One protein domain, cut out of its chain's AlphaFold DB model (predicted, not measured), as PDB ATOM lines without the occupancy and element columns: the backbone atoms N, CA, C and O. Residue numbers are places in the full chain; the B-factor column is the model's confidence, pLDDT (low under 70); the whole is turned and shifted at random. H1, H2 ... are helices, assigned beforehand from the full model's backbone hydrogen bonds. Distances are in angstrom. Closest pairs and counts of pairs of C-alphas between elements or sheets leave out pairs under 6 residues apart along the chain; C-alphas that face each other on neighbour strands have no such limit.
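This is residues 9 to 69 of the 184 residues of an uncharacterized protein of Acipenser ruthenus (UniProt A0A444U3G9). There is little regular structure here: a short helix, H1, makes a corner with the beginning of a long helix, H2, and a looping stretch without named elements, residues 34 to 69, folds back along one side of H2. A short antiparallel pairing of residues 42 to 43 with 54 to 55 ties that stretch to itself. The printed part has 61 residues with two named helices, H1 then H2, and no named strand; the class is all helix, with 23 residues in named elements. It is loose, with a radius of gyration of the C-alphas of 13.2 A, and only just flat, spanning 40 by 27 by 12 A.

Find C-alpha 10 at (16.459, -58.204, 110.138), where H1, residues 10 to 15, begins. H2, residues 17 to 33, runs 24.4 A to C-alpha 33 at (35.602, -56.595, 126.166).

Look at the C-alphas of Ile 14 and Lys 20, the closest of H1 and H2, 5.9 A apart. The helices only just touch, with 3 pairs of C-alphas within 8 A, and touch only at the corner, H2 with residues 19 to 20 alone. They stand at a steep tilt of 67 degrees, opposite ways. In both, every O i to N i+4 pair is within hydrogen-bond range.

The C-alphas of Asn 9 and Asp 59, the two farthest apart, are 40.9 A apart. The printed part has no cut, the link from H1 to H2 is tight, and no printed residue is under 70 in pLDDT.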
ATOM      1  N   ASN A   9      12.288 -55.872 111.293       91.50
ATOM      2  CA  ASN A   9      12.858 -57.150 110.891       91.50
ATOM      3  C   ASN A   9      14.333 -57.005 110.486       91.50
ATOM      4  O   ASN A   9      14.835 -55.910 110.228       91.50
ATOM      5  N   TRP A  10      15.027 -58.143 110.429       92.06
ATOM      6  CA  TRP A  10      16.459 -58.204 110.138       92.06
ATOM      7  C   TRP A  10      16.826 -57.704 108.737       92.06
ATOM      8  O   TRP A  10      17.852 -57.046 108.572       92.06
ATOM      9  N   THR A  11      16.002 -58.010 107.734       93.62
ATOM     10  CA  THR A  11      16.242 -57.612 106.340       93.62
ATOM     11  C   THR A  11      16.296 -56.094 106.220       93.62
ATOM     12  O   THR A  11      17.265 -55.555 105.689       93.62
ATOM     13  N   ASP A  12      15.307 -55.411 106.791       91.69
ATOM     14  CA  ASP A  12      15.215 -53.953 106.774       91.69
ATOM     15  C   ASP A  12      16.298 -53.318 107.653       91.69
ATOM     16  O   ASP A  12      16.863 -52.286 107.298       91.69
ATOM     17  N   PHE A  13      16.654 -53.967 108.771       91.75
ATOM     18  CA  PHE A  13      17.762 -53.531 109.619       91.75
ATOM     19  C   PHE A  13      19.084 -53.515 108.857       91.75
ATOM     20  O   PHE A  13      19.757 -52.485 108.822       91.75
ATOM     21  N   ILE A  14      19.431 -54.634 108.215       92.81
ATOM     22  CA  ILE A  14      20.668 -54.773 107.449       92.81
ATOM     23  C   ILE A  14      20.620 -53.993 106.139       92.81
ATOM     24  O   ILE A  14      21.676 -53.672 105.622       92.81
ATOM     25  N   ALA A  15      19.469 -53.621 105.584       91.31
ATOM     26  CA  ALA A  15      19.446 -52.773 104.390       91.31
ATOM     27  C   ALA A  15      20.061 -51.376 104.634       91.31
ATOM     28  O   ALA A  15      20.615 -50.784 103.707       91.31
ATOM     29  N   VAL A  16      20.022 -50.869 105.872       91.94
ATOM     30  CA  VAL A  16      20.532 -49.538 106.241       91.94
ATOM     31  C   VAL A  16      22.044 -49.585 106.529       91.94
ATOM     32  O   VAL A  16      22.460 -50.251 107.478       91.94
ATOM     33  N   PRO A  17      22.899 -48.847 105.785       91.31
ATOM     34  CA  PRO A  17      24.351 -48.868 105.993       91.31
ATOM     35  C   PRO A  17      24.798 -48.454 107.402       91.31
ATOM     36  O   PRO A  17      25.684 -49.095 107.963       91.31
ATOM     37  N   ALA A  18      24.154 -47.443 107.996       91.44
ATOM     38  CA  ALA A  18      24.455 -46.996 109.359       91.44
ATOM     39  C   ALA A  18      24.237 -48.114 110.392       91.44
ATOM     40  O   ALA A  18      25.111 -48.376 111.207       91.44
ATOM     41  N   ASN A  19      23.139 -48.868 110.277       92.56
ATOM     42  CA  ASN A  19      22.868 -50.009 111.152       92.56
ATOM     43  C   ASN A  19      23.922 -51.118 111.004       92.56
ATOM     44  O   ASN A  19      24.277 -51.759 111.991       92.56
ATOM     45  N   LYS A  20      24.436 -51.358 109.785       90.75
ATOM     46  CA  LYS A  20      25.537 -52.315 109.573       90.75
ATOM     47  C   LYS A  20      26.808 -51.856 110.282       90.75
ATOM     48  O   LYS A  20      27.455 -52.677 110.927       90.75
ATOM     49  N   ALA A  21      27.158 -50.578 110.138       91.75
ATOM     50  CA  ALA A  21      28.339 -49.993 110.764       91.75
ATOM     51  C   ALA A  21      28.227 -50.043 112.296       91.75
ATOM     52  O   ALA A  21      29.138 -50.539 112.955       91.75
ATOM     53  N   ASP A  22      27.078 -49.647 112.845       93.69
ATOM     54  CA  ASP A  22      26.810 -49.685 114.284       93.69
ATOM     55  C   ASP A  22      26.848 -51.114 114.833       93.69
ATOM     56  O   ASP A  22      27.475 -51.370 115.861       93.69
ATOM     57  N   LEU A  23      26.236 -52.076 114.131       94.19
ATOM     58  CA  LEU A  23      26.290 -53.483 114.519       94.19
ATOM     59  C   LEU A  23      27.723 -54.026 114.473       94.19
ATOM     60  O   LEU A  23      28.129 -54.737 115.390       94.19
ATOM     61  N   ALA A  24      28.487 -53.712 113.426       93.94
ATOM     62  CA  ALA A  24      29.877 -54.139 113.315       93.94
ATOM     63  C   ALA A  24      30.726 -53.560 114.457       93.94
ATOM     64  O   ALA A  24      31.462 -54.308 115.095       93.94
ATOM     65  N   CYS A  25      30.548 -52.276 114.781       95.75
ATOM     66  CA  CYS A  25      31.227 -51.604 115.889       95.75
ATOM     67  C   CYS A  25      30.872 -52.228 117.234       95.75
ATOM     68  O   CYS A  25      31.753 -52.570 118.025       95.75
ATOM     69  N   PHE A  26      29.579 -52.456 117.472       96.56
ATOM     70  CA  PHE A  26      29.103 -53.139 118.665       96.56
ATOM     71  C   PHE A  26      29.736 -54.527 118.810       96.56
ATOM     72  O   PHE A  26      30.258 -54.848 119.876       96.56
ATOM     73  N   LEU A  27      29.731 -55.341 117.748       96.88
ATOM     74  CA  LEU A  27      30.303 -56.687 117.771       96.88
ATOM     75  C   LEU A  27      31.817 -56.661 118.007       96.88
ATOM     76  O   LEU A  27      32.307 -57.433 118.830       96.88
ATOM     77  N   SER A  28      32.552 -55.772 117.335       96.12
ATOM     78  CA  SER A  28      34.002 -55.639 117.498       96.12
ATOM     79  C   SER A  28      34.381 -55.253 118.929       96.12
ATOM     80  O   SER A  28      35.207 -55.929 119.544       96.12
ATOM     81  N   ASN A  29      33.706 -54.250 119.498       96.50
ATOM     82  CA  ASN A  29      33.908 -53.846 120.889       96.50
ATOM     83  C   ASN A  29      33.527 -54.970 121.861       96.50
ATOM     84  O   ASN A  29      34.289 -55.299 122.769       96.50
ATOM     85  N   HIS A  30      32.378 -55.618 121.642       97.25
ATOM     86  CA  HIS A  30      31.906 -56.704 122.496       97.25
ATOM     87  C   HIS A  30      32.883 -57.885 122.522       97.25
ATOM     88  O   HIS A  30      33.135 -58.434 123.596       97.25
ATOM     89  N   LEU A  31      33.457 -58.258 121.371       96.62
ATOM     90  CA  LEU A  31      34.465 -59.316 121.281       96.62
ATOM     91  C   LEU A  31      35.699 -59.000 122.125       96.62
ATOM     92  O   LEU A  31      36.193 -59.881 122.821       96.62
ATOM     93  N   ILE A  32      36.179 -57.758 122.091       96.31
ATOM     94  CA  ILE A  32      37.373 -57.343 122.835       96.31
ATOM     95  C   ILE A  32      37.095 -57.316 124.335       96.31
ATOM     96  O   ILE A  32      37.860 -57.887 125.108       96.31
ATOM     97  N   THR A  33      35.982 -56.701 124.749       96.25
ATOM     98  CA  THR A  33      35.602 -56.595 126.166       96.25
ATOM     99  C   THR A  33      35.356 -57.960 126.806       96.25
ATOM    100  O   THR A  33      35.656 -58.148 127.980       96.25
ATOM    101  N   ASN A  34      34.825 -58.918 126.043       96.94
ATOM    102  CA  ASN A  34      34.479 -60.255 126.533       96.94
ATOM    103  C   ASN A  34      35.484 -61.318 126.072       96.94
ATOM    104  O   ASN A  34      35.134 -62.496 125.938       96.94
ATOM    105  N   ALA A  35      36.727 -60.916 125.801       96.94
ATOM    106  CA  ALA A  35      37.778 -61.850 125.441       96.94
ATOM    107  C   ALA A  35      37.982 -62.893 126.560       96.94
ATOM    108  O   ALA A  35      38.058 -62.527 127.735       96.94
ATOM    109  N   PRO A  36      38.087 -64.193 126.227       96.19
ATOM    110  CA  PRO A  36      38.425 -65.215 127.213       96.19
ATOM    111  C   PRO A  36      39.774 -64.917 127.877       96.19
ATOM    112  O   PRO A  36      40.720 -64.538 127.192       96.19
ATOM    113  N   ALA A  37      39.877 -65.134 129.190       94.19
ATOM    114  CA  ALA A  37      41.072 -64.788 129.968       94.19
ATOM    115  C   ALA A  37      42.353 -65.505 129.495       94.19
ATOM    116  O   ALA A  37      43.455 -65.001 129.686       94.19
ATOM    117  N   ASP A  38      42.216 -66.675 128.871       95.88
ATOM    118  CA  ASP A  38      43.309 -67.492 128.340       95.88
ATOM    119  C   ASP A  38      43.671 -67.161 126.881       95.88
ATOM    120  O   ASP A  38      44.486 -67.857 126.271       95.88
ATOM    121  N   LYS A  39      43.048 -66.138 126.281       95.19
ATOM    122  CA  LYS A  39      43.199 -65.816 124.859       95.19
ATOM    123  C   LYS A  39      43.446 -64.337 124.633       95.19
ATOM    124  O   LYS A  39      42.888 -63.466 125.289       95.19
ATOM    125  N   THR A  40      44.229 -64.056 123.601       95.56
ATOM    126  CA  THR A  40      44.339 -62.714 123.037       95.56
ATOM    127  C   THR A  40      43.472 -62.624 121.794       95.56
ATOM    128  O   THR A  40      43.630 -63.412 120.859       95.56
ATOM    129  N   LEU A  41      42.553 -61.664 121.785       96.50
ATOM    130  CA  LEU A  41      41.782 -61.309 120.607       96.50
ATOM    131  C   LEU A  41      42.382 -60.066 119.964       96.50
ATOM    132  O   LEU A  41      42.798 -59.132 120.646       96.50
ATOM    133  N   VAL A  42      42.415 -60.074 118.637       95.69
ATOM    134  CA  VAL A  42      42.729 -58.907 117.816       95.69
ATOM    135  C   VAL A  42      41.618 -58.787 116.786       95.69
ATOM    136  O   VAL A  42      41.320 -59.757 116.087       95.69
ATOM    137  N   VAL A  43      40.987 -57.620 116.716       95.19
ATOM    138  CA  VAL A  43      39.871 -57.339 115.813       95.19
ATOM    139  C   VAL A  43      40.294 -56.220 114.875       95.19
ATOM    140  O   VAL A  43      40.702 -55.160 115.336       95.19
ATOM    141  N   ALA A  44      40.213 -56.468 113.569       92.50
ATOM    142  CA  ALA A  44      40.682 -55.559 112.524       92.50
ATOM    143  C   ALA A  44      39.544 -55.160 111.579       92.50
ATOM    144  O   ALA A  44      39.543 -55.504 110.395       92.50
ATOM    145  N   GLY A  45      38.540 -54.468 112.113       90.25
ATOM    146  CA  GLY A  45      37.400 -53.977 111.345       90.25
ATOM    147  C   GLY A  45      36.169 -53.723 112.208       90.25
ATOM    148  O   GLY A  45      36.097 -54.147 113.361       90.25
ATOM    149  N   GLY A  46      35.189 -53.036 111.625       91.31
ATOM    150  CA  GLY A  46      33.941 -52.673 112.296       91.31
ATOM    151  C   GLY A  46      34.016 -51.394 113.129       91.31
ATOM    152  O   GLY A  46      33.004 -51.002 113.682       91.31
ATOM    153  N   PHE A  47      35.163 -50.722 113.210       92.81
ATOM    154  CA  PHE A  47      35.299 -49.462 113.945       92.81
ATOM    155  C   PHE A  47      34.967 -48.240 113.081       92.81
ATOM    156  O   PHE A  47      34.720 -48.355 111.881       92.81
ATOM    157  N   GLN A  48      34.973 -47.057 113.703       90.25
ATOM    158  CA  GLN A  48      34.693 -45.793 113.017       90.25
ATOM    159  C   GLN A  48      35.753 -45.467 111.957       90.25
ATOM    160  O   GLN A  48      35.429 -44.911 110.909       90.25
ATOM    161  N   ARG A  49      37.014 -45.810 112.230       90.81
ATOM    162  CA  ARG A  49      38.109 -45.719 111.269       90.81
ATOM    163  C   ARG A  49      38.321 -47.063 110.578       90.81
ATOM    164  O   ARG A  49      38.417 -48.100 111.226       90.81
ATOM    165  N   GLU A  50      38.450 -47.036 109.256       87.44
ATOM    166  CA  GLU A  50      38.587 -48.249 108.437       87.44
ATOM    167  C   GLU A  50      39.882 -49.026 108.705       87.44
ATOM    168  O   GLU A  50      39.904 -50.255 108.584       87.44
ATOM    169  N   ASP A  51      40.947 -48.313 109.072       92.19
ATOM    170  CA  ASP A  51      42.278 -48.851 109.352       92.19
ATOM    171  C   ASP A  51      42.473 -49.298 110.803       92.19
ATOM    172  O   ASP A  51      43.523 -49.837 111.151       92.19
ATOM    173  N   GLU A  52      41.470 -49.084 111.652       92.94
ATOM    174  CA  GLU A  52      41.575 -49.336 113.077       92.94
ATOM    175  C   GLU A  52      41.604 -50.833 113.396       92.94
ATOM    176  O   GLU A  52      40.850 -51.656 112.862       92.94
ATOM    177  N   VAL A  53      42.496 -51.164 114.324       94.88
ATOM    178  CA  VAL A  53      42.652 -52.487 114.915       94.88
ATOM    179  C   VAL A  53      42.718 -52.302 116.414       94.88
ATOM    180  O   VAL A  53      43.382 -51.390 116.906       94.88
ATOM    181  N   GLN A  54      42.054 -53.189 117.137       95.88
ATOM    182  CA  GLN A  54      42.089 -53.212 118.589       95.88
ATOM    183  C   GLN A  54      42.381 -54.625 119.087       95.88
ATOM    184  O   GLN A  54      42.200 -55.618 118.373       95.88
ATOM    185  N   THR A  55      42.839 -54.726 120.330       96.56
ATOM    186  CA  THR A  55      43.182 -55.998 120.964       96.56
ATOM    187  C   THR A  55      42.703 -56.051 122.407       96.56
ATOM    188  O   THR A  55      42.597 -55.026 123.075       96.56
ATOM    189  N   SER A  56      42.427 -57.261 122.894       96.94
ATOM    190  CA  SER A  56      42.153 -57.513 124.309       96.94
ATOM    191  C   SER A  56      43.414 -57.540 125.183       96.94
ATOM    192  O   SER A  56      43.291 -57.600 126.401       96.94
ATOM    193  N   ASN A  57      44.612 -57.529 124.585       95.19
ATOM    194  CA  ASN A  57      45.885 -57.509 125.302       95.19
ATOM    195  C   ASN A  57      46.609 -56.168 125.069       95.19
ATOM    196  O   ASN A  57      47.172 -55.988 123.989       95.19
ATOM    197  N   PRO A  58      46.642 -55.250 126.050       91.38
ATOM    198  CA  PRO A  58      47.232 -53.922 125.875       91.38
ATOM    199  C   PRO A  58      48.751 -53.939 125.637       91.38
ATOM    200  O   PRO A  58      49.280 -52.971 125.100       91.38
ATOM    201  N   ASP A  59      49.442 -55.027 125.992       93.56
ATOM    202  CA  ASP A  59      50.892 -55.162 125.808       93.56
ATOM    203  C   ASP A  59      51.272 -55.659 124.401       93.56
ATOM    204  O   ASP A  59      52.452 -55.700 124.043       93.56
ATOM    205  N   LEU A  60      50.292 -56.074 123.590       92.94
ATOM    206  CA  LEU A  60      50.536 -56.537 122.230       92.94
ATOM    207  C   LEU A  60      50.661 -55.344 121.273       92.94
ATOM    208  O   LEU A  60      49.690 -54.628 121.032       92.94
ATOM    209  N   ASP A  61      51.831 -55.186 120.651       93.62
ATOM    210  CA  ASP A  61      51.997 -54.240 119.545       93.62
ATOM    211  C   ASP A  61      51.207 -54.711 118.312       93.62
ATOM    212  O   ASP A  61      51.502 -55.745 117.703       93.62
ATOM    213  N   ILE A  62      50.191 -53.929 117.951       94.62
ATOM    214  CA  ILE A  62      49.295 -54.174 116.818       94.62
ATOM    215  C   ILE A  62      49.424 -53.118 115.715       94.62
ATOM    216  O   ILE A  62      48.637 -53.140 114.770       94.62
ATOM    217  N   HIS A  63      50.404 -52.209 115.782       93.38
ATOM    218  CA  HIS A  63      50.537 -51.126 114.799       93.38
ATOM    219  C   HIS A  63      50.671 -51.663 113.363       93.38
ATOM    220  O   HIS A  63      50.074 -51.134 112.430       93.38
ATOM    221  N   GLN A  64      51.396 -52.770 113.178       92.56
ATOM    222  CA  GLN A  64      51.593 -53.413 111.867       92.56
ATOM    223  C   GLN A  64      50.327 -54.074 111.293       92.56
ATOM    224  O   GLN A  64      50.338 -54.541 110.153       92.56
ATOM    225  N   LEU A  65      49.254 -54.162 112.082       93.88
ATOM    226  CA  LEU A  65      47.989 -54.771 111.675       93.88
ATOM    227  C   LEU A  65      46.983 -53.740 111.151       93.88
ATOM    228  O   LEU A  65      45.994 -54.144 110.543       93.88
ATOM    229  N   GLN A  66      47.233 -52.442 111.353       93.56
ATOM    230  CA  GLN A  66      46.411 -51.373 110.785       93.56
ATOM    231  C   GLN A  66      46.442 -51.429 109.256       93.56
ATOM    232  O   GLN A  66      47.512 -51.497 108.649       93.56
ATOM    233  N   ALA A  67      45.263 -51.433 108.633       89.12
ATOM    234  CA  ALA A  67      45.141 -51.557 107.187       89.12
ATOM    235  C   ALA A  67      43.841 -50.965 106.656       89.12
ATOM    236  O   ALA A  67      42.750 -51.348 107.071       89.12
ATOM    237  N   ASN A  68      43.968 -50.116 105.643       88.50
ATOM    238  CA  ASN A  68      42.863 -49.557 104.866       88.50
ATOM    239  C   ASN A  68      42.475 -50.452 103.673       88.50
ATOM    240  O   ASN A  68      42.023 -49.958 102.644       88.50
ATOM    241  N   HIS A  69      42.689 -51.767 103.780       86.81
ATOM    242  CA  HIS A  69      42.265 -52.703 102.742       86.81
ATOM    243  C   HIS A  69      40.734 -52.686 102.638       86.81
ATOM    244  O   HIS A  69      40.049 -52.901 103.648       86.81
TER     245      HIS A  69